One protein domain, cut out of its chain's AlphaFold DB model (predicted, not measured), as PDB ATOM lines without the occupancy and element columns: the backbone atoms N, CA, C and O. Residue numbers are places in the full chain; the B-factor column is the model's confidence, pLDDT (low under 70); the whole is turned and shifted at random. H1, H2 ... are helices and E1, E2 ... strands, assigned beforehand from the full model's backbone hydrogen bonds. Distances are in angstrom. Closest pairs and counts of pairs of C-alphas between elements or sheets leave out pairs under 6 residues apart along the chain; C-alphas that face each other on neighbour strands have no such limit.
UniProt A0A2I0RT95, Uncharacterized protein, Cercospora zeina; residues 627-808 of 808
ATOM      1  N   SER A 627     -26.305 -15.719 -59.755       94.75
ATOM      2  CA  SER A 627     -25.352 -16.524 -58.985       94.75
ATOM      3  C   SER A 627     -25.628 -16.383 -57.483       94.75
ATOM      4  O   SER A 627     -26.116 -15.347 -57.028       94.75
ATOM      5  N   ALA A 628     -25.302 -17.415 -56.700       93.25
ATOM      6  CA  ALA A 628     -25.483 -17.376 -55.247       93.25
ATOM      7  C   ALA A 628     -24.758 -16.179 -54.606       93.25
ATOM      8  O   ALA A 628     -25.296 -15.548 -53.707       93.25
ATOM      9  N   GLU A 629     -23.582 -15.809 -55.121       94.12
ATOM     10  CA  GLU A 629     -22.834 -14.630 -54.674       94.12
ATOM     11  C   GLU A 629     -23.619 -13.326 -54.883       94.12
ATOM     12  O   GLU A 629     -23.746 -12.523 -53.961       94.12
ATOM     13  N   LEU A 630     -24.214 -13.132 -56.067       92.75
ATOM     14  CA  LEU A 630     -25.034 -11.952 -56.341       92.75
ATOM     15  C   LEU A 630     -26.303 -11.934 -55.486       92.75
ATOM     16  O   LEU A 630     -26.654 -10.877 -54.963       92.75
ATOM     17  N   ARG A 631     -26.966 -13.084 -55.302       95.06
ATOM     18  CA  ARG A 631     -28.128 -13.182 -54.404       95.06
ATOM     19  C   ARG A 631     -27.751 -12.825 -52.972       95.06
ATOM     20  O   ARG A 631     -28.411 -11.979 -52.386       95.06
ATOM     21  N   ASN A 632     -26.650 -13.370 -52.456       95.19
ATOM     22  CA  ASN A 632     -26.160 -13.075 -51.110       95.19
ATOM     23  C   ASN A 632     -25.799 -11.595 -50.939       95.19
ATOM     24  O   ASN A 632     -26.131 -11.008 -49.915       95.19
ATOM     25  N   ASN A 633     -25.185 -10.961 -51.941       93.00
ATOM     26  CA  ASN A 633     -24.917  -9.521 -51.902       93.00
ATOM     27  C   ASN A 633     -26.214  -8.701 -51.845       93.00
ATOM     28  O   ASN A 633     -26.305  -7.751 -51.071       93.00
ATOM     29  N   ILE A 634     -27.236  -9.088 -52.616       93.12
ATOM     30  CA  ILE A 634     -28.558  -8.450 -52.560       93.12
ATOM     31  C   ILE A 634     -29.205  -8.674 -51.191       93.12
ATOM     32  O   ILE A 634     -29.683  -7.722 -50.583       93.12
ATOM     33  N   TYR A 635     -29.188  -9.904 -50.676       96.38
ATOM     34  CA  TYR A 635     -29.733 -10.223 -49.360       96.38
ATOM     35  C   TYR A 635     -29.044  -9.426 -48.264       96.38
ATOM     36  O   TYR A 635     -29.729  -8.848 -47.434       96.38
ATOM     37  N   LYS A 636     -27.715  -9.323 -48.286       94.56
ATOM     38  CA  LYS A 636     -26.962  -8.537 -47.307       94.56
ATOM     39  C   LYS A 636     -27.416  -7.076 -47.300       94.56
ATOM     40  O   LYS A 636     -27.751  -6.555 -46.248       94.56
ATOM     41  N   LEU A 637     -27.540  -6.459 -48.477       90.62
ATOM     42  CA  LEU A 637     -28.011  -5.074 -48.606       90.62
ATOM     43  C   LEU A 637     -29.453  -4.857 -48.120       90.62
ATOM     44  O   LEU A 637     -29.791  -3.748 -47.722       90.62
ATOM     45  N   VAL A 638     -30.310  -5.878 -48.205       92.38
ATOM     46  CA  VAL A 638     -31.732  -5.783 -47.828       92.38
ATOM     47  C   VAL A 638     -31.971  -6.162 -46.366       92.38
ATOM     48  O   VAL A 638     -32.909  -5.661 -45.753       92.38
ATOM     49  N   LEU A 639     -31.170  -7.077 -45.822       95.19
ATOM     50  CA  LEU A 639     -31.385  -7.668 -44.504       95.19
ATOM     51  C   LEU A 639     -30.550  -7.012 -43.408       95.19
ATOM     52  O   LEU A 639     -30.956  -7.095 -42.256       95.19
ATOM     53  N   GLU A 640     -29.389  -6.437 -43.730       96.06
ATOM     54  CA  GLU A 640     -28.499  -5.814 -42.747       96.06
ATOM     55  C   GLU A 640     -29.025  -4.425 -42.366       96.06
ATOM     56  O   GLU A 640     -29.123  -3.519 -43.196       96.06
ATOM     57  N   ALA A 641     -29.389  -4.271 -41.098       94.00
ATOM     58  CA  ALA A 641     -29.778  -3.009 -40.504       94.00
ATOM     59  C   ALA A 641     -28.533  -2.243 -40.041       94.00
ATOM     60  O   ALA A 641     -27.587  -2.806 -39.494       94.00
ATOM     61  N   ASP A 642     -28.553  -0.923 -40.221       93.38
ATOM     62  CA  ASP A 642     -27.500  -0.016 -39.755       93.38
ATOM     63  C   ASP A 642     -27.525   0.204 -38.232       93.38
ATOM     64  O   ASP A 642     -26.595   0.779 -37.660       93.38
ATOM     65  N   LYS A 643     -28.594  -0.252 -37.573       92.62
ATOM     66  CA  LYS A 643     -28.842  -0.147 -36.137       92.62
ATOM     67  C   LYS A 643     -29.320  -1.484 -35.565       92.62
ATOM     68  O   LYS A 643     -29.873  -2.294 -36.309       92.62
ATOM     69  N   PRO A 644     -29.175  -1.696 -34.245       94.19
ATOM     70  CA  PRO A 644     -29.778  -2.842 -33.582       94.19
ATOM     71  C   PRO A 644     -31.291  -2.910 -33.816       94.19
ATOM     72  O   PRO A 644     -31.985  -1.894 -33.751       94.19
ATOM     73  N   LEU A 645     -31.787  -4.119 -34.062       95.19
ATOM     74  CA  LEU A 645     -33.208  -4.412 -34.199       95.19
ATOM     75  C   LEU A 645     -33.793  -4.745 -32.824       95.19
ATOM     76  O   LEU A 645     -33.335  -5.673 -32.159       95.19
ATOM     77  N   ALA A 646     -34.795  -3.988 -32.398       94.25
ATOM     78  CA  ALA A 646     -35.477  -4.153 -31.128       94.25
ATOM     79  C   ALA A 646     -36.405  -5.373 -31.135       94.25
ATOM     80  O   ALA A 646     -37.428  -5.371 -31.813       94.25
ATOM     81  N   VAL A 647     -36.074  -6.394 -30.349       94.31
ATOM     82  CA  VAL A 647     -36.976  -7.509 -30.019       94.31
ATOM     83  C   VAL A 647     -38.187  -6.970 -29.261       94.31
ATOM     84  O   VAL A 647     -39.323  -7.171 -29.672       94.31
ATOM     85  N   CYS A 648     -37.911  -6.192 -28.220       90.75
ATOM     86  CA  CYS A 648     -38.858  -5.374 -27.483       90.75
ATOM     87  C   CYS A 648     -38.191  -4.022 -27.208       90.75
ATOM     88  O   CYS A 648     -36.987  -3.965 -26.946       90.75
ATOM     89  N   SER A 649     -38.929  -2.924 -27.362       86.00
ATOM     90  CA  SER A 649     -38.422  -1.576 -27.097       86.00
ATOM     91  C   SER A 649     -39.571  -0.593 -26.961       86.00
ATOM     92  O   SER A 649     -40.567  -0.669 -27.682       86.00
ATOM     93  N   GLN A 650     -39.408   0.342 -26.030       79.62
ATOM     94  CA  GLN A 650     -40.253   1.526 -25.921       79.62
ATOM     95  C   GLN A 650     -39.637   2.729 -26.654       79.62
ATOM     96  O   GLN A 650     -40.345   3.683 -26.989       79.62
ATOM     97  N   SER A 651     -38.329   2.687 -26.924       80.00
ATOM     98  CA  SER A 651     -37.623   3.737 -27.644       80.00
ATOM     99  C   SER A 651     -38.104   3.841 -29.098       80.00
ATOM    100  O   SER A 651     -37.958   2.898 -29.876       80.00
ATOM    101  N   PRO A 652     -38.590   5.016 -29.538       76.31
ATOM    102  CA  PRO A 652     -39.044   5.223 -30.916       76.31
ATOM    103  C   PRO A 652     -37.905   5.195 -31.953       76.31
ATOM    104  O   PRO A 652     -38.169   5.229 -33.155       76.31
ATOM    105  N   ASP A 653     -36.647   5.168 -31.503       80.31
ATOM    106  CA  ASP A 653     -35.454   5.248 -32.350       80.31
ATOM    107  C   ASP A 653     -34.912   3.882 -32.805       80.31
ATOM    108  O   ASP A 653     -34.034   3.842 -33.682       80.31
ATOM    109  N   LEU A 654     -35.405   2.780 -32.225       78.69
ATOM    110  CA  LEU A 654     -35.032   1.415 -32.598       78.69
ATOM    111  C   LEU A 654     -36.073   0.812 -33.546       78.69
ATOM    112  O   LEU A 654     -37.277   0.961 -33.363       78.69
ATOM    113  N   TYR A 655     -35.601   0.105 -34.573       86.19
ATOM    114  CA  TYR A 655     -36.482  -0.613 -35.489       86.19
ATOM    115  C   TYR A 655     -36.917  -1.928 -34.859       86.19
ATOM    116  O   TYR A 655     -36.063  -2.689 -34.418       86.19
ATOM    117  N   THR A 656     -38.210  -2.237 -34.863       89.44
ATOM    118  CA  THR A 656     -38.710  -3.539 -34.403       89.44
ATOM    119  C   THR A 656     -38.063  -4.682 -35.192       89.44
ATOM    120  O   THR A 656     -37.921  -4.604 -36.415       89.44
ATOM    121  N   ALA A 657     -37.698  -5.764 -34.508       92.00
ATOM    122  CA  ALA A 657     -37.106  -6.979 -35.062       92.00
ATOM    123  C   ALA A 657     -38.149  -7.838 -35.797       92.00
ATOM    124  O   ALA A 657     -38.343  -9.021 -35.507       92.00
ATOM    125  N   ALA A 658     -38.830  -7.229 -36.763       90.56
ATOM    126  CA  ALA A 658     -39.752  -7.901 -37.658       90.56
ATOM    127  C   ALA A 658     -38.981  -8.618 -38.775       90.56
ATOM    128  O   ALA A 658     -38.007  -8.095 -39.320       90.56
ATOM    129  N   GLN A 659     -39.439  -9.817 -39.149       89.31
ATOM    130  CA  GLN A 659     -38.883 -10.533 -40.300       89.31
ATOM    131  C   GLN A 659     -39.041  -9.683 -41.572       89.31
ATOM    132  O   GLN A 659     -40.183  -9.369 -41.927       89.31
ATOM    133  N   PRO A 660     -37.951  -9.362 -42.297       90.19
ATOM    134  CA  PRO A 660     -38.032  -8.532 -43.491       90.19
ATOM    135  C   PRO A 660     -38.931  -9.163 -44.566       90.19
ATOM    136  O   PRO A 660     -38.900 -10.391 -44.724       90.19
ATOM    137  N   PRO A 661     -39.667  -8.373 -45.371       91.94
ATOM    138  CA  PRO A 661     -40.598  -8.898 -46.376       91.94
ATOM    139  C   PRO A 661     -39.971  -9.906 -47.350       91.94
ATOM    140  O   PRO A 661     -40.602 -10.896 -47.714       91.94
ATOM    141  N   ILE A 662     -38.692  -9.723 -47.709       91.12
ATOM    142  CA  ILE A 662     -37.969 -10.638 -48.607       91.12
ATOM    143  C   ILE A 662     -37.924 -12.082 -48.078       91.12
ATOM    144  O   ILE A 662     -37.936 -13.027 -48.862       91.12
ATOM    145  N   THR A 663     -37.968 -12.273 -46.756       91.00
ATOM    146  CA  THR A 663     -37.969 -13.600 -46.117       91.00
ATOM    147  C   THR A 663     -39.304 -14.341 -46.271       91.00
ATOM    148  O   THR A 663     -39.421 -15.495 -45.856       91.00
ATOM    149  N   ARG A 664     -40.334 -13.699 -46.837       89.44
ATOM    150  CA  ARG A 664     -41.685 -14.261 -47.010       89.44
ATOM    151  C   ARG A 664     -42.025 -14.585 -48.469       89.44
ATOM    152  O   ARG A 664     -43.073 -15.158 -48.721       89.44
ATOM    153  N   VAL A 665     -41.138 -14.270 -49.418       87.56
ATOM    154  CA  VAL A 665     -41.419 -14.378 -50.864       87.56
ATOM    155  C   VAL A 665     -41.602 -15.826 -51.322       87.56
ATOM    156  O   VAL A 665     -42.567 -16.155 -52.001       87.56
ATOM    157  N   CYS A 666     -40.658 -16.707 -50.994       90.19
ATOM    158  CA  CYS A 666     -40.754 -18.131 -51.308       90.19
ATOM    159  C   CYS A 666     -39.869 -18.944 -50.361       90.19
ATOM    160  O   CYS A 666     -38.963 -18.397 -49.728       90.19
ATOM    161  N   ARG A 667     -40.089 -20.262 -50.290       88.06
ATOM    162  CA  ARG A 667     -39.350 -21.152 -49.378       88.06
ATOM    163  C   ARG A 667     -37.833 -21.085 -49.569       88.06
ATOM    164  O   ARG A 667     -37.118 -20.969 -48.583       88.06
ATOM    165  N   GLN A 668     -37.349 -21.095 -50.812       91.38
ATOM    166  CA  GLN A 668     -35.910 -21.017 -51.082       91.38
ATOM    167  C   GLN A 668     -35.314 -19.686 -50.599       91.38
ATOM    168  O   GLN A 668     -34.336 -19.696 -49.859       91.38
ATOM    169  N   ILE A 669     -35.907 -18.546 -50.980       93.25
ATOM    170  CA  ILE A 669     -35.421 -17.228 -50.539       93.25
ATOM    171  C   ILE A 669     -35.505 -17.137 -49.018       93.25
ATOM    172  O   ILE A 669     -34.561 -16.677 -48.393       93.25
ATOM    173  N   ARG A 670     -36.586 -17.622 -48.400       94.00
ATOM    174  CA  ARG A 670     -36.749 -17.666 -46.942       94.00
ATOM    175  C   ARG A 670     -35.625 -18.441 -46.257       94.00
ATOM    176  O   ARG A 670     -35.051 -17.939 -45.296       94.00
ATOM    177  N   GLU A 671     -35.301 -19.633 -46.750       92.56
ATOM    178  CA  GLU A 671     -34.222 -20.468 -46.210       92.56
ATOM    179  C   GLU A 671     -32.838 -19.816 -46.386       92.56
ATOM    180  O   GLU A 671     -32.034 -19.860 -45.457       92.56
ATOM    181  N   GLU A 672     -32.581 -19.169 -47.532       93.31
ATOM    182  CA  GLU A 672     -31.328 -18.440 -47.800       93.31
ATOM    183  C   GLU A 672     -31.212 -17.154 -46.946       93.31
ATOM    184  O   GLU A 672     -30.143 -16.838 -46.424       93.31
ATOM    185  N   THR A 673     -32.312 -16.416 -46.764       95.50
ATOM    186  CA  THR A 673     -32.314 -15.073 -46.154       95.50
ATOM    187  C   THR A 673     -32.457 -15.072 -44.639       95.50
ATOM    188  O   THR A 673     -31.796 -14.269 -43.989       95.50
ATOM    189  N   LEU A 674     -33.269 -15.950 -44.036       95.25
ATOM    190  CA  LEU A 674     -33.478 -15.925 -42.580       95.25
ATOM    191  C   LEU A 674     -32.180 -16.166 -41.814       95.25
ATOM    192  O   LEU A 674     -31.902 -15.473 -40.839       95.25
ATOM    193  N   GLN A 675     -31.358 -17.103 -42.285       94.38
ATOM    194  CA  GLN A 675     -30.060 -17.356 -41.673       94.38
ATOM    195  C   GLN A 675     -29.155 -16.120 -41.754       94.38
ATOM    196  O   GLN A 675     -28.529 -15.764 -40.763       94.38
ATOM    197  N   MET A 676     -29.117 -15.438 -42.903       95.56
ATOM    198  CA  MET A 676     -28.345 -14.201 -43.057       95.56
ATOM    199  C   MET A 676     -28.881 -13.070 -42.176       95.56
ATOM    200  O   MET A 676     -28.083 -12.346 -41.587       95.56
ATOM    201  N   PHE A 677     -30.203 -12.936 -42.060       96.31
ATOM    202  CA  PHE A 677     -30.852 -11.927 -41.227       96.31
ATOM    203  C   PHE A 677     -30.470 -12.081 -39.753       96.31
ATOM    204  O   PHE A 677     -29.977 -11.129 -39.156       96.31
ATOM    205  N   TYR A 678     -30.628 -13.278 -39.182       95.31
ATOM    206  CA  TYR A 678     -30.288 -13.510 -37.776       95.31
ATOM    207  C   TYR A 678     -28.781 -13.487 -37.511       95.31
ATOM    208  O   TYR A 678     -28.354 -13.098 -36.431       95.31
ATOM    209  N   HIS A 679     -27.968 -13.857 -38.501       95.06
ATOM    210  CA  HIS A 679     -26.515 -13.841 -38.377       95.06
ATOM    211  C   HIS A 679     -25.895 -12.446 -38.477       95.06
ATOM    212  O   HIS A 679     -24.951 -12.150 -37.752       95.06
ATOM    213  N   SER A 680     -26.393 -11.608 -39.389       95.06
ATOM    214  CA  SER A 680     -25.732 -10.342 -39.745       95.06
ATOM    215  C   SER A 680     -26.205  -9.159 -38.904       95.06
ATOM    216  O   SER A 680     -25.532  -8.134 -38.871       95.06
ATOM    217  N   ASN A 681     -27.357  -9.277 -38.242       96.69
ATOM    218  CA  ASN A 681     -27.924  -8.191 -37.454       96.69
ATOM    219  C   ASN A 681     -27.590  -8.309 -35.972       96.69
ATOM    220  O   ASN A 681     -27.438  -9.398 -35.419       96.69
ATOM    221  N   THR A 682     -27.537  -7.151 -35.322       94.94
ATOM    222  CA  THR A 682     -27.567  -7.066 -33.863       94.94
ATOM    223  C   THR A 682     -29.012  -6.948 -33.413       94.94
ATOM    224  O   THR A 682     -29.740  -6.091 -33.904       94.94
ATOM    225  N   PHE A 683     -29.415  -7.786 -32.469       95.75
ATOM    226  CA  PHE A 683     -30.734  -7.738 -31.853       95.75
ATOM    227  C   PHE A 683     -30.601  -7.149 -30.456       95.75
ATOM    228  O   PHE A 683     -29.670  -7.490 -29.725       95.75
ATOM    229  N   ALA A 684     -31.513  -6.261 -30.087       94.88
ATOM    230  CA  ALA A 684     -31.549  -5.647 -28.772       94.88
ATOM    231  C   ALA A 684     -32.908  -5.894 -28.118       94.88
ATOM    232  O   ALA A 684     -33.939  -5.675 -28.738       94.88
ATOM    233  N   ALA A 685     -32.923  -6.332 -26.869       94.50
ATOM    234  CA  ALA A 685     -34.102  -6.268 -26.020       94.50
ATOM    235  C   ALA A 685     -33.913  -5.078 -25.081       94.50
ATOM    236  O   ALA A 685     -32.930  -5.043 -24.342       94.50
ATOM    237  N   GLU A 686     -34.787  -4.083 -25.153       92.56
ATOM    238  CA  GLU A 686     -34.718  -2.896 -24.311       92.56
ATOM    239  C   GLU A 686     -35.769  -2.971 -23.204       92.56
ATOM    240  O   GLU A 686     -36.962  -3.117 -23.465       92.56
ATOM    241  N   ILE A 687     -35.309  -2.842 -21.963       89.19
ATOM    242  CA  ILE A 687     -36.146  -2.757 -20.770       89.19
ATOM    243  C   ILE A 687     -35.944  -1.360 -20.189       89.19
ATOM    244  O   ILE A 687     -34.860  -1.046 -19.683       89.19
ATOM    245  N   MET A 688     -36.969  -0.515 -20.292       83.19
ATOM    246  CA  MET A 688     -36.960   0.824 -19.707       83.19
ATOM    247  C   MET A 688     -37.759   0.801 -18.414       83.19
ATOM    248  O   MET A 688     -38.981   0.721 -18.424       83.19
ATOM    249  N   SER A 689     -37.072   0.909 -17.282       72.69
ATOM    250  CA  SER A 689     -37.762   1.086 -16.008       72.69
ATOM    251  C   SER A 689     -38.160   2.558 -15.882       72.69
ATOM    252  O   SER A 689     -37.411   3.360 -15.334       72.69
ATOM    253  N   ASP A 690     -39.299   2.959 -16.445       65.25
ATOM    254  CA  ASP A 690     -39.771   4.338 -16.297       65.25
ATOM    255  C   ASP A 690     -40.219   4.600 -14.846       65.25
ATOM    256  O   ASP A 690     -41.097   3.930 -14.308       65.25
ATOM    257  N   ILE A 691     -39.629   5.620 -14.200       53.16
ATOM    258  CA  ILE A 691     -39.885   6.026 -12.796       53.16
ATOM    259  C   ILE A 691     -41.270   6.658 -12.592       53.16
ATOM    260  O   ILE A 691     -41.476   7.411 -11.637       53.16
ATOM    261  N   HIS A 692     -42.235   6.486 -13.486       56.03
ATOM    262  CA  HIS A 692     -43.535   7.095 -13.244       56.03
ATOM    263  C   HIS A 692     -44.275   6.274 -12.181       56.03
ATOM    264  O   HIS A 692     -45.022   5.358 -12.497       56.03
ATOM    265  N   TRP A 693     -44.044   6.660 -10.916       49.09
ATOM    266  CA  TRP A 693     -44.511   6.143  -9.615       49.09
ATOM    267  C   TRP A 693     -46.001   5.744  -9.501       49.09
ATOM    268  O   TRP A 693     -46.430   5.312  -8.435       49.09
ATOM    269  N   ASN A 694     -46.799   5.891 -10.561       52.75
ATOM    270  CA  ASN A 694     -48.235   5.625 -10.580       52.75
ATOM    271  C   ASN A 694     -48.633   4.361 -11.361       52.75
ATOM    272  O   ASN A 694     -49.763   3.905 -11.207       52.75
ATOM    273  N   SER A 695     -47.746   3.793 -12.176       52.84
ATOM    274  CA  SER A 695     -47.907   2.457 -12.766       52.84
ATOM    275  C   SER A 695     -46.926   1.532 -12.065       52.84
ATOM    276  O   SER A 695     -45.761   1.898 -11.935       52.84
ATOM    277  N   SER A 696     -47.399   0.389 -11.561       58.34
ATOM    278  CA  SER A 696     -46.555  -0.589 -10.871       58.34
ATOM    279  C   SER A 696     -45.329  -0.892 -11.743       58.34
ATOM    280  O   SER A 696     -45.505  -1.464 -12.820       58.34
ATOM    281  N   PRO A 697     -44.102  -0.493 -11.352       55.41
ATOM    282  CA  PRO A 697     -42.896  -0.754 -12.145       55.41
ATOM    283  C   PRO A 697     -42.632  -2.260 -12.338       55.41
ATOM    284  O   PRO A 697     -41.782  -2.640 -13.142       55.41
ATOM    285  N   ASP A 698     -43.376  -3.101 -11.620       61.88
ATOM    286  CA  ASP A 698     -43.301  -4.556 -11.630       61.88
ATOM    287  C   ASP A 698     -43.845  -5.167 -12.941       61.88
ATOM    288  O   ASP A 698     -43.382  -6.230 -13.358       61.88
ATOM    289  N   ASP A 699     -44.755  -4.482 -13.650       73.75
ATOM    290  CA  ASP A 699     -45.387  -5.047 -14.851       73.75
ATOM    291  C   ASP A 699     -44.491  -4.955 -16.100       73.75
ATOM    292  O   ASP A 699     -44.509  -5.872 -16.918       73.75
ATOM    293  N   ASP A 700     -43.654  -3.916 -16.256       82.31
ATOM    294  CA  ASP A 700     -42.869  -3.751 -17.497       82.31
ATOM    295  C   ASP A 700     -41.724  -4.770 -17.596       82.31
ATOM    296  O   ASP A 700     -41.524  -5.354 -18.653       82.31
ATOM    297  N   VAL A 701     -41.003  -5.088 -16.511       86.69
ATOM    298  CA  VAL A 701     -39.921  -6.096 -16.580       86.69
ATOM    299  C   VAL A 701     -40.474  -7.483 -16.921       86.69
ATOM    300  O   VAL A 701     -39.872  -8.201 -17.723       86.69
ATOM    301  N   ILE A 702     -41.614  -7.855 -16.331       88.69
ATOM    302  CA  ILE A 702     -42.287  -9.132 -16.601       88.69
ATOM    303  C   ILE A 702     -42.817  -9.143 -18.033       88.69
ATOM    304  O   ILE A 702     -42.486 -10.056 -18.786       88.69
ATOM    305  N   GLN A 703     -43.537  -8.096 -18.444       88.81
ATOM    306  CA  GLN A 703     -44.049  -7.962 -19.804       88.81
ATOM    307  C   GLN A 703     -42.924  -8.065 -20.839       88.81
ATOM    308  O   GLN A 703     -43.047  -8.801 -21.814       88.81
ATOM    309  N   ARG A 704     -41.792  -7.382 -20.632       90.75
ATOM    310  CA  ARG A 704     -40.651  -7.460 -21.558       90.75
ATOM    311  C   ARG A 704     -40.015  -8.842 -21.569       90.75
ATOM    312  O   ARG A 704     -39.555  -9.274 -22.620       90.75
ATOM    313  N   ALA A 705     -39.972  -9.537 -20.433       91.81
ATOM    314  CA  ALA A 705     -39.509 -10.918 -20.393       91.81
ATOM    315  C   ALA A 705     -40.430 -11.844 -21.208       91.81
ATOM    316  O   ALA A 705     -39.917 -12.691 -21.940       91.81
ATOM    317  N   ASP A 706     -41.745 -11.641 -21.129       92.12
ATOM    318  CA  ASP A 706     -42.735 -12.400 -21.898       92.12
ATOM    319  C   ASP A 706     -42.644 -12.087 -23.401       92.12
ATOM    320  O   ASP A 706     -42.604 -13.006 -24.212       92.12
ATOM    321  N   GLU A 707     -42.489 -10.815 -23.788       92.75
ATOM    322  CA  GLU A 707     -42.277 -10.409 -25.189       92.75
ATOM    323  C   GLU A 707     -40.985 -11.007 -25.778       92.75
ATOM    324  O   GLU A 707     -40.948 -11.427 -26.938       92.75
ATOM    325  N   ILE A 708     -39.908 -11.069 -24.982       92.94
ATOM    326  CA  ILE A 708     -38.665 -11.743 -25.380       92.94
ATOM    327  C   ILE A 708     -38.934 -13.233 -25.604       92.94
ATOM    328  O   ILE A 708     -38.512 -13.776 -26.624       92.94
ATOM    329  N   GLU A 709     -39.613 -13.899 -24.669       94.19
ATOM    330  CA  GLU A 709     -39.952 -15.317 -24.793       94.19
ATOM    331  C   GLU A 709     -40.803 -15.595 -26.034       94.19
ATOM    332  O   GLU A 709     -40.436 -16.456 -26.832       94.19
ATOM    333  N   GLU A 710     -41.860 -14.817 -26.260       93.12
ATOM    334  CA  GLU A 710     -42.737 -14.947 -27.424       93.12
ATOM    335  C   GLU A 710     -41.962 -14.795 -28.743       93.12
ATOM    336  O   GLU A 710     -42.137 -15.581 -29.683       93.12
ATOM    337  N   TRP A 711     -41.043 -13.826 -28.811       93.69
ATOM    338  CA  TRP A 711     -40.198 -13.638 -29.990       93.69
ATOM    339  C   TRP A 711     -39.298 -14.852 -30.262       93.69
ATOM    340  O   TRP A 711     -39.116 -15.244 -31.420       93.69
ATOM    341  N   PHE A 712     -38.762 -15.482 -29.212       92.38
ATOM    342  CA  PHE A 712     -37.964 -16.701 -29.345       92.38
ATOM    343  C   PHE A 712     -38.805 -17.940 -29.667       92.38
ATOM    344  O   PHE A 712     -38.355 -18.767 -30.462       92.38
ATOM    345  N   ASP A 713     -40.027 -18.049 -29.149       90.31
ATOM    346  CA  ASP A 713     -40.950 -19.149 -29.454       90.31
ATOM    347  C   ASP A 713     -41.400 -19.142 -30.922       90.31
ATOM    348  O   ASP A 713     -41.627 -20.194 -31.530       90.31
ATOM    349  N   CYS A 714     -41.441 -17.961 -31.541       86.12
ATOM    350  CA  CYS A 714     -41.675 -17.807 -32.975       86.12
ATOM    351  C   CYS A 714     -40.475 -18.236 -33.845       86.12
ATOM    352  O   CYS A 714     -40.583 -18.301 -35.078       86.12
ATOM    353  N   MET A 715     -39.317 -18.519 -33.242       87.94
ATOM    354  CA  MET A 715     -38.074 -18.821 -33.939       87.94
ATOM    355  C   MET A 715     -37.712 -20.307 -33.841       87.94
ATOM    356  O   MET A 715     -37.673 -20.909 -32.775       87.94
ATOM    357  N   SER A 716     -37.355 -20.928 -34.970       88.88
ATOM    358  CA  SER A 716     -36.798 -22.284 -34.915       88.88
ATOM    359  C   SER A 716     -35.425 -22.273 -34.238       88.88
ATOM    360  O   SER A 716     -34.612 -21.395 -34.538       88.88
ATOM    361  N   SER A 717     -35.111 -23.306 -33.453       86.00
ATOM    362  CA  SER A 717     -33.806 -23.479 -32.787       86.00
ATOM    363  C   SER A 717     -32.601 -23.312 -33.724       86.00
ATOM    364  O   SER A 717     -31.583 -22.749 -33.333       86.00
ATOM    365  N   LYS A 718     -32.742 -23.698 -35.002       90.00
ATOM    366  CA  LYS A 718     -31.727 -23.491 -36.048       90.00
ATOM    367  C   LYS A 718     -31.280 -22.028 -36.171       90.00
ATOM    368  O   LYS A 718     -30.108 -21.775 -36.427       90.00
ATOM    369  N   TYR A 719     -32.200 -21.071 -36.048       89.25
ATOM    370  CA  TYR A 719     -31.888 -19.648 -36.205       89.25
ATOM    371  C   TYR A 719     -31.381 -19.022 -34.908       89.25
ATOM    372  O   TYR A 719     -30.492 -18.174 -34.965       89.25
ATOM    373  N   LEU A 720     -31.841 -19.502 -33.751       87.69
ATOM    374  CA  LEU A 720     -31.303 -19.105 -32.446       87.69
ATOM    375  C   LEU A 720     -29.783 -19.314 -32.370       87.69
ATOM    376  O   LEU A 720     -29.046 -18.498 -31.815       87.69
ATOM    377  N   ASP A 721     -29.289 -20.387 -32.991       87.25
ATOM    378  CA  ASP A 721     -27.858 -20.668 -33.076       87.25
ATOM    379  C   ASP A 721     -27.067 -19.741 -33.990       87.25
ATOM    380  O   ASP A 721     -25.851 -19.617 -33.839       87.25
ATOM    381  N   THR A 722     -27.753 -19.034 -34.882       90.38
ATOM    382  CA  THR A 722     -27.126 -18.122 -35.839       90.38
ATOM    383  C   THR A 722     -26.990 -16.698 -35.312       90.38
ATOM    384  O   THR A 722     -26.142 -15.976 -35.833       90.38
ATOM    385  N   ILE A 723     -27.743 -16.315 -34.271       91.75
ATOM    386  CA  ILE A 723     -27.659 -14.982 -33.658       91.75
ATOM    387  C   ILE A 723     -26.287 -14.800 -33.009       91.75
ATOM    388  O   ILE A 723     -25.965 -15.438 -32.005       91.75
ATOM    389  N   GLN A 724     -25.475 -13.911 -33.586       87.62
ATOM    390  CA  GLN A 724     -24.136 -13.601 -33.075       87.62
ATOM    391  C   GLN A 724     -24.141 -12.498 -32.018       87.62
ATOM    392  O   GLN A 724     -23.278 -12.464 -31.138       87.62
ATOM    393  N   HIS A 725     -25.084 -11.563 -32.131       89.06
ATOM    394  CA  HIS A 725     -25.095 -10.329 -31.360       89.06
ATOM    395  C   HIS A 725     -26.493 -10.094 -30.797       89.06
ATOM    396  O   HIS A 725     -27.343  -9.490 -31.446       89.06
ATOM    397  N   LEU A 726     -26.722 -10.593 -29.583       91.75
ATOM    398  CA  LEU A 726     -27.915 -10.290 -28.804       91.75
ATOM    399  C   LEU A 726     -27.523  -9.421 -27.612       91.75
ATOM    400  O   LEU A 726     -26.631  -9.779 -26.835       91.75
ATOM    401  N   CYS A 727     -28.188  -8.281 -27.479       93.19
ATOM    402  CA  CYS A 727     -27.942  -7.320 -26.421       93.19
ATOM    403  C   CYS A 727     -29.186  -7.118 -25.557       93.19
ATOM    404  O   CYS A 727     -30.275  -6.915 -26.080       93.19
ATOM    405  N   LEU A 728     -29.028  -7.131 -24.238       92.81
ATOM    406  CA  LEU A 728     -30.062  -6.670 -23.311       92.81
ATOM    407  C   LEU A 728     -29.701  -5.253 -22.872       92.81
ATOM    408  O   LEU A 728     -28.687  -5.067 -22.207       92.81
ATOM    409  N   MET A 729     -30.490  -4.261 -23.266       90.44
ATOM    410  CA  MET A 729     -30.304  -2.869 -22.872       90.44
ATOM    411  C   MET A 729     -31.264  -2.538 -21.740       90.44
ATOM    412  O   MET A 729     -32.473  -2.572 -21.919       90.44
ATOM    413  N   ILE A 730     -30.728  -2.219 -20.571       87.12
ATOM    414  CA  ILE A 730     -31.531  -1.820 -19.420       87.12
ATOM    415  C   ILE A 730     -31.310  -0.335 -19.215       87.12
ATOM    416  O   ILE A 730     -30.208   0.082 -18.858       87.12
ATOM    417  N   VAL A 731     -32.344   0.464 -19.443       84.81
ATOM    418  CA  VAL A 731     -32.321   1.887 -19.114       84.81
ATOM    419  C   VAL A 731     -32.938   2.014 -17.736       84.81
ATOM    420  O   VAL A 731     -34.141   1.813 -17.557       84.81
ATOM    421  N   SER A 732     -32.084   2.253 -16.744       80.31
ATOM    422  CA  SER A 732     -32.501   2.312 -15.352       80.31
ATOM    423  C   SER A 732     -32.277   3.715 -14.792       80.31
ATOM    424  O   SER A 732     -31.175   4.264 -14.894       80.31
ATOM    425  N   PRO A 733     -33.307   4.303 -14.188       76.19
ATOM    426  CA  PRO A 733     -33.194   5.590 -13.546       76.19
ATOM    427  C   PRO A 733     -32.418   5.518 -12.238       76.19
ATOM    428  O   PRO A 733     -32.424   4.503 -11.541       76.19
ATOM    429  N   GLU A 734     -31.781   6.628 -11.868       66.44
ATOM    430  CA  GLU A 734     -30.970   6.769 -10.651       66.44
ATOM    431  C   GLU A 734     -31.609   6.205  -9.374       66.44
ATOM    432  O   GLU A 734     -30.901   5.645  -8.524       66.44
ATOM    433  N   SER A 735     -32.932   6.348  -9.244       62.47
ATOM    434  CA  SER A 735     -33.724   5.941  -8.080       62.47
ATOM    435  C   SER A 735     -34.177   4.482  -8.104       62.47
ATOM    436  O   SER A 735     -34.813   4.046  -7.146       62.47
ATOM    437  N   CYS A 736     -33.890   3.720  -9.164       62.25
ATOM    438  CA  CYS A 736     -34.315   2.330  -9.253       62.25
ATOM    439  C   CYS A 736     -33.474   1.479  -8.298       62.25
ATOM    440  O   CYS A 736     -32.405   0.960  -8.631       62.25
ATOM    441  N   GLU A 737     -33.908   1.374  -7.052       66.50
ATOM    442  CA  GLU A 737     -33.344   0.419  -6.118       66.50
ATOM    443  C   GLU A 737     -33.625  -0.998  -6.638       66.50
ATOM    444  O   GLU A 737     -34.700  -1.549  -6.427       66.50
ATOM    445  N   LEU A 738     -32.641  -1.607  -7.313       67.69
ATOM    446  CA  LEU A 738     -32.695  -2.987  -7.829       67.69
ATOM    447  C   LEU A 738     -33.128  -4.020  -6.763       67.69
ATOM    448  O   LEU A 738     -33.557  -5.124  -7.094       67.69
ATOM    449  N   SER A 739     -33.017  -3.670  -5.478       69.50
ATOM    450  CA  SER A 739     -33.509  -4.443  -4.335       69.50
ATOM    451  C   SER A 739     -35.035  -4.558  -4.275       69.50
ATOM    452  O   SER A 739     -35.519  -5.611  -3.860       69.50
ATOM    453  N   HIS A 740     -35.780  -3.523  -4.677       74.25
ATOM    454  CA  HIS A 740     -37.240  -3.484  -4.566       74.25
ATOM    455  C   HIS A 740     -37.913  -4.422  -5.580       74.25
ATOM    456  O   HIS A 740     -38.805  -5.176  -5.204       74.25
ATOM    457  N   ASN A 741     -37.368  -4.520  -6.799       76.06
ATOM    458  CA  ASN A 741     -37.945  -5.328  -7.886       76.06
ATOM    459  C   ASN A 741     -37.202  -6.657  -8.086       76.06
ATOM    460  O   ASN A 741     -37.096  -7.200  -9.186       76.06
ATOM    461  N   ARG A 742     -36.626  -7.208  -7.008       82.81
ATOM    462  CA  ARG A 742     -35.786  -8.415  -7.086       82.81
ATOM    463  C   ARG A 742     -36.514  -9.609  -7.715       82.81
ATOM    464  O   ARG A 742     -35.859 -10.415  -8.373       82.81
ATOM    465  N   LYS A 743     -37.826  -9.746  -7.492       87.75
ATOM    466  CA  LYS A 743     -38.629 -10.852  -8.040       87.75
ATOM    467  C   LYS A 743     -38.757 -10.769  -9.562       87.75
ATOM    468  O   LYS A 743     -38.615 -11.796 -10.219       87.75
ATOM    469  N   ASP A 744     -38.920  -9.574 -10.113       88.06
ATOM    470  CA  ASP A 744     -39.141  -9.384 -11.552       88.06
ATOM    471  C   ASP A 744     -37.831  -9.562 -12.318       88.06
ATOM    472  O   ASP A 744     -37.769 -10.271 -13.319       88.06
ATOM    473  N   TRP A 745     -36.724  -9.050 -11.767       87.94
ATOM    474  CA  TRP A 745     -35.389  -9.349 -12.289       87.94
ATOM    475  C   TRP A 745     -35.069 -10.849 -12.220       87.94
ATOM    476  O   TRP A 745     -34.474 -11.396 -13.147       87.94
ATOM    477  N   GLN A 746     -35.486 -11.543 -11.154       89.69
ATOM    478  CA  GLN A 746     -35.368 -13.003 -11.074       89.69
ATOM    479  C   GLN A 746     -36.216 -13.714 -12.134       89.69
ATOM    480  O   GLN A 746     -35.761 -14.725 -12.671       89.69
ATOM    481  N   TYR A 747     -37.411 -13.202 -12.438       92.31
ATOM    482  CA  TYR A 747     -38.258 -13.716 -13.510       92.31
ATOM    483  C   TYR A 747     -37.570 -13.563 -14.867       92.31
ATOM    484  O   TYR A 747     -37.348 -14.569 -15.539       92.31
ATOM    485  N   LEU A 748     -37.101 -12.357 -15.203       91.56
ATOM    486  CA  LEU A 748     -36.350 -12.102 -16.433       91.56
ATOM    487  C   LEU A 748     -35.144 -13.041 -16.559       91.56
ATOM    488  O   LEU A 748     -34.981 -13.705 -17.577       91.56
ATOM    489  N   VAL A 749     -34.313 -13.158 -15.519       91.31
ATOM    490  CA  VAL A 749     -33.138 -14.046 -15.545       91.31
ATOM    491  C   VAL A 749     -33.549 -15.503 -15.745       91.31
ATOM    492  O   VAL A 749     -32.909 -16.219 -16.514       91.31
ATOM    493  N   LYS A 750     -34.619 -15.961 -15.085       93.31
ATOM    494  CA  LYS A 750     -35.138 -17.323 -15.254       93.31
ATOM    495  C   LYS A 750     -35.599 -17.562 -16.694       93.31
ATOM    496  O   LYS A 750     -35.278 -18.613 -17.250       93.31
ATOM    497  N   THR A 751     -36.283 -16.594 -17.299       93.94
ATOM    498  CA  THR A 751     -36.685 -16.630 -18.710       93.94
ATOM    499  C   THR A 751     -35.461 -16.694 -19.622       93.94
ATOM    500  O   THR A 751     -35.354 -17.606 -20.439       93.94
ATOM    501  N   LEU A 752     -34.466 -15.828 -19.418       91.69
ATOM    502  CA  LEU A 752     -33.231 -15.821 -20.209       91.69
ATOM    503  C   LEU A 752     -32.413 -17.120 -20.063       91.69
ATOM    504  O   LEU A 752     -31.831 -17.586 -21.044       91.69
ATOM    505  N   LYS A 753     -32.392 -17.740 -18.873       91.69
ATOM    506  CA  LYS A 753     -31.772 -19.061 -18.649       91.69
ATOM    507  C   LYS A 753     -32.531 -20.175 -19.374       91.69
ATOM    508  O   LYS A 753     -31.904 -21.002 -20.030       91.69
ATOM    509  N   ARG A 754     -33.870 -20.183 -19.316       92.31
ATOM    510  CA  ARG A 754     -34.713 -21.154 -20.045       92.31
ATOM    511  C   ARG A 754     -34.486 -21.080 -21.557       92.31
ATOM    512  O   ARG A 754     -34.444 -22.117 -22.210       92.31
ATOM    513  N   LEU A 755     -34.282 -19.873 -22.086       91.19
ATOM    514  CA  LEU A 755     -33.973 -19.624 -23.497       91.19
ATOM    515  C   LEU A 755     -32.510 -19.935 -23.876       91.19
ATOM    516  O   LEU A 755     -32.135 -19.808 -25.039       91.19
ATOM    517  N   GLY A 756     -31.659 -20.321 -22.916       91.00
ATOM    518  CA  GLY A 756     -30.238 -20.598 -23.149       91.00
ATOM    519  C   GLY A 756     -29.405 -19.355 -23.489       91.00
ATOM    520  O   GLY A 756     -28.312 -19.471 -24.044       91.00
ATOM    521  N   LEU A 757     -29.915 -18.159 -23.183       89.94
ATOM    522  CA  LEU A 757     -29.243 -16.886 -23.455       89.94
ATOM    523  C   LEU A 757     -28.226 -16.531 -22.368       89.94
ATOM    524  O   LEU A 757     -27.220 -15.877 -22.653       89.94
ATOM    525  N   VAL A 758     -28.472 -17.012 -21.148       90.25
ATOM    526  CA  VAL A 758     -27.586 -16.923 -19.983       90.25
ATOM    527  C   VAL A 758     -27.213 -18.349 -19.576       90.25
ATOM    528  O   VAL A 758     -28.098 -19.168 -19.342       90.25
ATOM    529  N   GLY A 759     -25.916 -18.658 -19.541       83.06
ATOM    530  CA  GLY A 759     -25.399 -19.985 -19.183       83.06
ATOM    531  C   GLY A 759     -24.782 -20.003 -17.785       83.06
ATOM    532  O   GLY A 759     -24.229 -18.991 -17.359       83.06
ATOM    533  N   ASP A 760     -24.826 -21.158 -17.115       78.75
ATOM    534  CA  ASP A 760     -24.342 -21.346 -15.733       78.75
ATOM    535  C   ASP A 760     -22.810 -21.169 -15.576       78.75
ATOM    536  O   ASP A 760     -22.281 -21.055 -14.476       78.75
ATOM    537  N   ASP A 761     -22.072 -21.120 -16.686       76.62
ATOM    538  CA  ASP A 761     -20.616 -20.967 -16.746       76.62
ATOM    539  C   ASP A 761     -20.174 -19.746 -17.577       76.62
ATOM    540  O   ASP A 761     -19.068 -19.709 -18.119       76.62
ATOM    541  N   GLY A 762     -21.040 -18.731 -17.695       65.56
ATOM    542  CA  GLY A 762     -20.717 -17.461 -18.364       65.56
ATOM    543  C   GLY A 762     -20.564 -17.569 -19.887       65.56
ATOM    544  O   GLY A 762     -20.132 -16.623 -20.536       65.56
ATOM    545  N   LYS A 763     -20.938 -18.707 -20.484       74.12
ATOM    546  CA  LYS A 763     -20.936 -18.941 -21.942       74.12
ATOM    547  C   LYS A 763     -22.231 -18.493 -22.633       74.12
ATOM    548  O   LYS A 763     -22.548 -18.977 -23.719       74.12
ATOM    549  N   GLY A 764     -23.003 -17.614 -21.995       77.00
ATOM    550  CA  GLY A 764     -24.226 -17.066 -22.575       77.00
ATOM    551  C   GLY A 764     -23.939 -16.272 -23.854       77.00
ATOM    552  O   GLY A 764     -22.889 -15.646 -23.986       77.00
ATOM    553  N   LYS A 765     -24.875 -16.293 -24.811       81.06
ATOM    554  CA  LYS A 765     -24.787 -15.476 -26.039       81.06
ATOM    555  C   LYS A 765     -25.183 -14.014 -25.798       81.06
ATOM    556  O   LYS A 765     -24.918 -13.162 -26.644       81.06
ATOM    557  N   LEU A 766     -25.841 -13.736 -24.673       89.12
ATOM    558  CA  LEU A 766     -26.370 -12.422 -24.340       89.12
ATOM    559  C   LEU A 766     -25.299 -11.533 -23.707       89.12
ATOM    560  O   LEU A 766     -24.751 -11.864 -22.658       89.12
ATOM    561  N   LYS A 767     -25.075 -10.360 -24.301       89.19
ATOM    562  CA  LYS A 767     -24.346  -9.263 -23.651       89.19
ATOM    563  C   LYS A 767     -25.352  -8.294 -23.060       89.19
ATOM    564  O   LYS A 767     -26.226  -7.823 -23.780       89.19
ATOM    565  N   ALA A 768     -25.243  -7.964 -21.785       89.94
ATOM    566  CA  ALA A 768     -26.134  -6.980 -21.190       89.94
ATOM    567  C   ALA A 768     -25.415  -5.635 -21.016       89.94
ATOM    568  O   ALA A 768     -24.237  -5.570 -20.669       89.94
ATOM    569  N   PHE A 769     -26.131  -4.547 -21.272       91.56
ATOM    570  CA  PHE A 769     -25.673  -3.183 -21.066       91.56
ATOM    571  C   PHE A 769     -26.697  -2.453 -20.211       91.56
ATOM    572  O   PHE A 769     -27.863  -2.360 -20.585       91.56
ATOM    573  N   VAL A 770     -26.264  -1.927 -19.069       87.75
ATOM    574  CA  VAL A 770     -27.122  -1.117 -18.202       87.75
ATOM    575  C   VAL A 770     -26.710   0.339 -18.334       87.75
ATOM    576  O   VAL A 770     -25.563   0.685 -18.054       87.75
ATOM    577  N   TRP A 771     -27.640   1.186 -18.756       88.81
ATOM    578  CA  TRP A 771     -27.472   2.631 -18.821       88.81
ATOM    579  C   TRP A 771     -28.168   3.262 -17.621       88.81
ATOM    580  O   TRP A 771     -29.393   3.251 -17.523       88.81
ATOM    581  N   LEU A 772     -27.367   3.804 -16.704       85.00
ATOM    582  CA  LEU A 772     -27.865   4.558 -15.559       85.00
ATOM    583  C   LEU A 772     -28.078   6.010 -15.976       85.00
ATOM    584  O   LEU A 772     -27.110   6.687 -16.339       85.00
ATOM    585  N   THR A 773     -29.321   6.489 -15.934       83.38
ATOM    586  CA  THR A 773     -29.622   7.896 -16.221       83.38
ATOM    587  C   THR A 773     -29.355   8.730 -14.981       83.38
ATOM    588  O   THR A 773     -30.016   8.555 -13.963       83.38
ATOM    589  N   CYS A 774     -28.332   9.584 -15.054       78.94
ATOM    590  CA  CYS A 774     -27.809  10.337 -13.920       78.94
ATOM    591  C   CYS A 774     -28.269  11.805 -14.008       78.94
ATOM    592  O   CYS A 774     -27.833  12.513 -14.923       78.94
ATOM    593  N   GLU A 775     -29.142  12.273 -13.105       77.06
ATOM    594  CA  GLU A 775     -29.506  13.686 -13.033       77.06
ATOM    595  C   GLU A 775     -28.299  14.498 -12.545       77.06
ATOM    596  O   GLU A 775     -27.634  14.168 -11.563       77.06
ATOM    597  N   SER A 776     -28.024  15.631 -13.197       63.09
ATOM    598  CA  SER A 776     -26.841  16.476 -12.930       63.09
ATOM    599  C   SER A 776     -26.625  16.920 -11.470       63.09
ATOM    600  O   SER A 776     -25.558  17.442 -11.137       63.09
ATOM    601  N   ARG A 777     -27.620  16.751 -10.592       71.94
ATOM    602  CA  ARG A 777     -27.578  17.180  -9.188       71.94
ATOM    603  C   ARG A 777     -26.908  16.172  -8.263       71.94
ATOM    604  O   ARG A 777     -26.523  16.556  -7.157       71.94
ATOM    605  N   VAL A 778     -26.741  14.920  -8.685       70.44
ATOM    606  CA  VAL A 778     -26.133  13.885  -7.848       70.44
ATOM    607  C   VAL A 778     -24.630  13.824  -8.122       70.44
ATOM    608  O   VAL A 778     -24.173  13.791  -9.263       70.44
ATOM    609  N   GLY A 779     -23.812  13.899  -7.068       79.81
ATOM    610  CA  GLY A 779     -22.355  13.983  -7.222       79.81
ATOM    611  C   GLY A 779     -21.767  12.752  -7.940       79.81
ATOM    612  O   GLY A 779     -22.278  11.648  -7.772       79.81
ATOM    613  N   PRO A 780     -20.634  12.874  -8.661       80.25
ATOM    614  CA  PRO A 780     -20.062  11.801  -9.496       80.25
ATOM    615  C   PRO A 780     -19.738  10.501  -8.736       80.25
ATOM    616  O   PRO A 780     -19.720   9.416  -9.316       80.25
ATOM    617  N   ASN A 781     -19.511  10.594  -7.423       86.88
ATOM    618  CA  ASN A 781     -19.296   9.432  -6.560       86.88
ATOM    619  C   ASN A 781     -20.557   8.568  -6.396       86.88
ATOM    620  O   ASN A 781     -20.433   7.370  -6.151       86.88
ATOM    621  N   TYR A 782     -21.750   9.156  -6.522       85.06
ATOM    622  CA  TYR A 782     -23.014   8.427  -6.470       85.06
ATOM    623  C   TYR A 782     -23.185   7.555  -7.716       85.06
ATOM    624  O   TYR A 782     -23.301   6.341  -7.585       85.06
ATOM    625  N   CYS A 783     -23.081   8.136  -8.917       83.12
ATOM    626  CA  CYS A 783     -23.280   7.391 -10.164       83.12
ATOM    627  C   CYS A 783     -22.221   6.282 -10.351       83.12
ATOM    628  O   CYS A 783     -22.560   5.190 -10.801       83.12
ATOM    629  N   ARG A 784     -20.971   6.479  -9.888       87.25
ATOM    630  CA  ARG A 784     -19.967   5.395  -9.842       87.25
ATOM    631  C   ARG A 784     -20.370   4.258  -8.898       87.25
ATOM    632  O   ARG A 784     -20.319   3.100  -9.300       87.25
ATOM    633  N   ARG A 785     -20.790   4.575  -7.669       88.25
ATOM    634  CA  ARG A 785     -21.230   3.565  -6.694       88.25
ATOM    635  C   ARG A 785     -22.427   2.773  -7.217       88.25
ATOM    636  O   ARG A 785     -22.435   1.556  -7.126       88.25
ATOM    637  N   ARG A 786     -23.404   3.452  -7.823       85.12
ATOM    638  CA  ARG A 786     -24.581   2.810  -8.429       85.12
ATOM    639  C   ARG A 786     -24.204   1.921  -9.607       85.12
ATOM    640  O   ARG A 786     -24.780   0.846  -9.756       85.12
ATOM    641  N   ALA A 787     -23.213   2.320 -10.405       88.38
ATOM    642  CA  ALA A 787     -22.693   1.478 -11.473       88.38
ATOM    643  C   ALA A 787     -22.047   0.192 -10.929       88.38
ATOM    644  O   ALA A 787     -22.330  -0.890 -11.436       88.38
ATOM    645  N   GLU A 788     -21.252   0.293  -9.861       89.69
ATOM    646  CA  GLU A 788     -20.650  -0.861  -9.175       89.69
ATOM    647  C   GLU A 788     -21.711  -1.775  -8.535       89.69
ATOM    648  O   GLU A 788     -21.652  -2.992  -8.700       89.69
ATOM    649  N   GLU A 789     -22.718  -1.206  -7.864       87.56
ATOM    650  CA  GLU A 789     -23.846  -1.951  -7.284       87.56
ATOM    651  C   GLU A 789     -24.652  -2.700  -8.352       87.56
ATOM    652  O   GLU A 789     -24.996  -3.867  -8.168       87.56
ATOM    653  N   THR A 790     -24.930  -2.039  -9.476       86.75
ATOM    654  CA  THR A 790     -25.650  -2.617 -10.619       86.75
ATOM    655  C   THR A 790     -24.848  -3.751 -11.244       86.75
ATOM    656  O   THR A 790     -25.384  -4.825 -11.514       86.75
ATOM    657  N   TRP A 791     -23.545  -3.541 -11.430       91.38
ATOM    658  CA  TRP A 791     -22.646  -4.565 -11.943       91.38
ATOM    659  C   TRP A 791     -22.606  -5.794 -11.025       91.38
ATOM    660  O   TRP A 791     -22.817  -6.913 -11.488       91.38
ATOM    661  N   GLU A 792     -22.418  -5.598  -9.716       89.25
ATOM    662  CA  GLU A 792     -22.441  -6.685  -8.729       89.25
ATOM    663  C   GLU A 792     -23.810  -7.383  -8.651       89.25
ATOM    664  O   GLU A 792     -23.868  -8.596  -8.445       89.25
ATOM    665  N   PHE A 793     -24.919  -6.661  -8.848       87.31
ATOM    666  CA  PHE A 793     -26.258  -7.253  -8.910       87.31
ATOM    667  C   PHE A 793     -26.388  -8.231 -10.083       87.31
ATOM    668  O   PHE A 793     -26.724  -9.393  -9.857       87.31
ATOM    669  N   PHE A 794     -26.067  -7.810 -11.311       86.81
ATOM    670  CA  PHE A 794     -26.176  -8.673 -12.498       86.81
ATOM    671  C   PHE A 794     -25.140  -9.796 -12.534       86.81
ATOM    672  O   PHE A 794     -25.437 -10.902 -12.987       86.81
ATOM    673  N   LYS A 795     -23.961  -9.570 -11.954       87.75
ATOM    674  CA  LYS A 795     -22.934 -10.602 -11.790       87.75
ATOM    675  C   LYS A 795     -23.411 -11.783 -10.942       87.75
ATOM    676  O   LYS A 795     -23.041 -12.917 -11.229       87.75
ATOM    677  N   ARG A 796     -24.278 -11.560  -9.943       87.31
ATOM    678  CA  ARG A 796     -24.905 -12.648  -9.154       87.31
ATOM    679  C   ARG A 796     -25.851 -13.519  -9.977       87.31
ATOM    680  O   ARG A 796     -26.180 -14.617  -9.542       87.31
ATOM    681  N   PHE A 797     -26.294 -13.024 -11.128       83.12
ATOM    682  CA  PHE A 797     -27.119 -13.754 -12.083       83.12
ATOM    683  C   PHE A 797     -26.303 -14.348 -13.237       83.12
ATOM    684  O   PHE A 797     -26.903 -14.848 -14.184       83.12
ATOM    685  N   GLU A 798     -24.965 -14.303 -13.158       86.50
ATOM    686  CA  GLU A 798     -24.042 -14.818 -14.185       86.50
ATOM    687  C   GLU A 798     -24.201 -14.114 -15.545       86.50
ATOM    688  O   GLU A 798     -23.858 -14.662 -16.591       86.50
ATOM    689  N   ILE A 799     -24.697 -12.873 -15.536       85.44
ATOM    690  CA  ILE A 799     -24.827 -12.044 -16.733       85.44
ATOM    691  C   ILE A 799     -23.608 -11.126 -16.831       85.44
ATOM    692  O   ILE A 799     -23.341 -10.330 -15.928       85.44
ATOM    693  N   GLU A 800     -22.882 -11.203 -17.946       86.12
ATOM    694  CA  GLU A 800     -21.837 -10.231 -18.261       86.12
ATOM    695  C   GLU A 800     -22.492  -8.887 -18.618       86.12
ATOM    696  O   GLU A 800     -23.090  -8.724 -19.686       86.12
ATOM    697  N   VAL A 801     -22.409  -7.935 -17.684       88.69
ATOM    698  CA  VAL A 801     -22.973  -6.589 -17.821       88.69
ATOM    699  C   VAL A 801     -21.873  -5.548 -18.005       88.69
ATOM    700  O   VAL A 801     -20.972  -5.426 -17.173       88.69
ATOM    701  N   GLY A 802     -21.993  -4.728 -19.050       91.12
ATOM    702  CA  GLY A 802     -21.344  -3.420 -19.118       91.12
ATOM    703  C   GLY A 802     -22.250  -2.350 -18.507       91.12
ATOM    704  O   GLY A 802     -23.404  -2.236 -18.911       91.12
ATOM    705  N   VAL A 803     -21.760  -1.550 -17.556       89.38
ATOM    706  CA  VAL A 803     -22.543  -0.437 -16.985       89.38
ATOM    707  C   VAL A 803     -22.035   0.899 -17.518       89.38
ATOM    708  O   VAL A 803     -20.878   1.263 -17.300       89.38
ATOM    709  N   GLY A 804     -22.902   1.623 -18.222       89.31
ATOM    710  CA  GLY A 804     -22.679   2.983 -18.699       89.31
ATOM    711  C   GLY A 804     -23.439   4.002 -17.849       89.31
ATOM    712  O   GLY A 804     -24.534   3.730 -17.366       89.31
ATOM    713  N   ILE A 805     -22.865   5.193 -17.671       85.62
ATOM    714  CA  ILE A 805     -23.546   6.327 -17.032       85.62
ATOM    715  C   ILE A 805     -23.933   7.304 -18.141       85.62
ATOM    716  O   ILE A 805     -23.058   7.808 -18.849       85.62
ATOM    717  N   MET A 806     -25.231   7.561 -18.295       83.94
ATOM    718  CA  MET A 806     -25.760   8.546 -19.232       83.94
ATOM    719  C   MET A 806     -26.137   9.812 -18.459       83.94
ATOM    720  O   MET A 806     -27.032   9.791 -17.619       83.94
ATOM    721  N   HIS A 807     -25.436  10.913 -18.723       78.12
ATOM    722  CA  HIS A 807     -25.770  12.219 -18.157       78.12
ATOM    723  C   HIS A 807     -26.838  12.884 -19.031       78.12
ATOM    724  O   HIS A 807     -26.570  13.134 -20.209       78.12
ATOM    725  N   ILE A 808     -28.025  13.123 -18.461       69.00
ATOM    726  CA  ILE A 808     -29.150  13.808 -19.125       69.00
ATOM    727  C   ILE A 808     -29.089  15.315 -18.863       69.00
ATOM    728  O   ILE A 808     -28.794  15.711 -17.707       69.00
TER     729      ILE A 808
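AT A GLANCE: This is residues 627 to 808 of the 808 residues of an uncharacterized protein of Cercospora zeina (UniProt A0A2I0RT95). A strongly twisted wall of five parallel strands has helices H4 and H7 over one face, with H6 side by side with H4; the other face has no named helix on it. At the end where E1 and E2 begin, H1, H2 and H3 form a small helical head. The printed part has 182 residues, with seven named helices and five named strands in the order H1 E1 H2 H3 E2 H4 H5 E3 H6 E4 H7 E5; the sheet's order is E1 E2 E3 E4 E5, and the class is mixed, helices and strands. It is compact, with a radius of gyration of the C-alphas of 18.1 A, and its outline is elongated, 60 by 32 by 32 A.

HOW THE PARTS SIT: Start at H1, residues 628 to 639, which with residues 635 to 639 alone touches H3, residues 667 to 680, at a steep tilt of 61 degrees; their closest C-alphas, Leu 639 and Phe 677, are 5.4 A apart. H3 touches H2, residues 661 to 664, with residues 669 to 674 alone (closest C-alphas Thr 663 and Arg 670, 4.3 A), and H5, residues 717 to 720, with residues 674 to 678 alone (Gln 675 and Tyr 719, 6.2 A). In the sheet, edge strand E1, residues 645 to 648, neighbours E2, residues 682 to 688: look for N 645 and O 682, 2.8 A. E3, residues 725 to 733, follows with N 685 and O 727, 2.8 A; E4, residues 766 to 774, with N 769 and O 728, 2.8 A; edge strand E5, residues 801 to 807, with N 804 and O 770, 2.8 A. H4, residues 698 to 713, and H7, residues 780 to 795, are on the same face, making two layers, helices on one face of a sheet. H4 is over E1 at a height over the sheet of 7.6 A, with C-alphas Val 647 and Ile 708 closest, 6.5 A; H7 is over E4 and E5 at 9.2 A, with Ala 787 and Val 803 closest to E5, 5.8 A. H6, residues 742 to 754, touches H4 at a shallow tilt of 5 degrees, the same way, with C-alphas Ala 705 and Leu 748 closest, 5.2 A; H6 and H7 are apart. Four strand-helix-strand units, parallel neighbour strands with helices between, have right-handed crossovers: E1, H2 H3, E2; E2, H4 H5, E3; E3, H6, E4; E4, H7, E5. Every O i to N i+4 pair is within hydrogen-bond range in H1, H6 and H7, 8 of 10 in H3 and 11 of 12 in H4; H2 and H5 are too short for one.

IN THESE COORDINATES: Find C-alpha 628 at (-25.483, -17.376, -55.247), where H1 begins. Going on, H3 measures 19.9 A from first to last C-alpha, H4 23.2 A, E3 25.2 A, E4 25.1 A and H7 22.7 A. E5 ends at C-alpha 807, (-25.770, 12.219, -18.157).

THE WHOLE: The C-alphas of Ser 627 and Arg 777 are the two farthest apart, 60.2 A. The printed part has no cut; the links E1 to H2 and H6 to E4 are long. The mean pLDDT of the printed part is 85.8, and 18 residues are under 70: 690 to 698, 734 to 739, 762, 776 and 808.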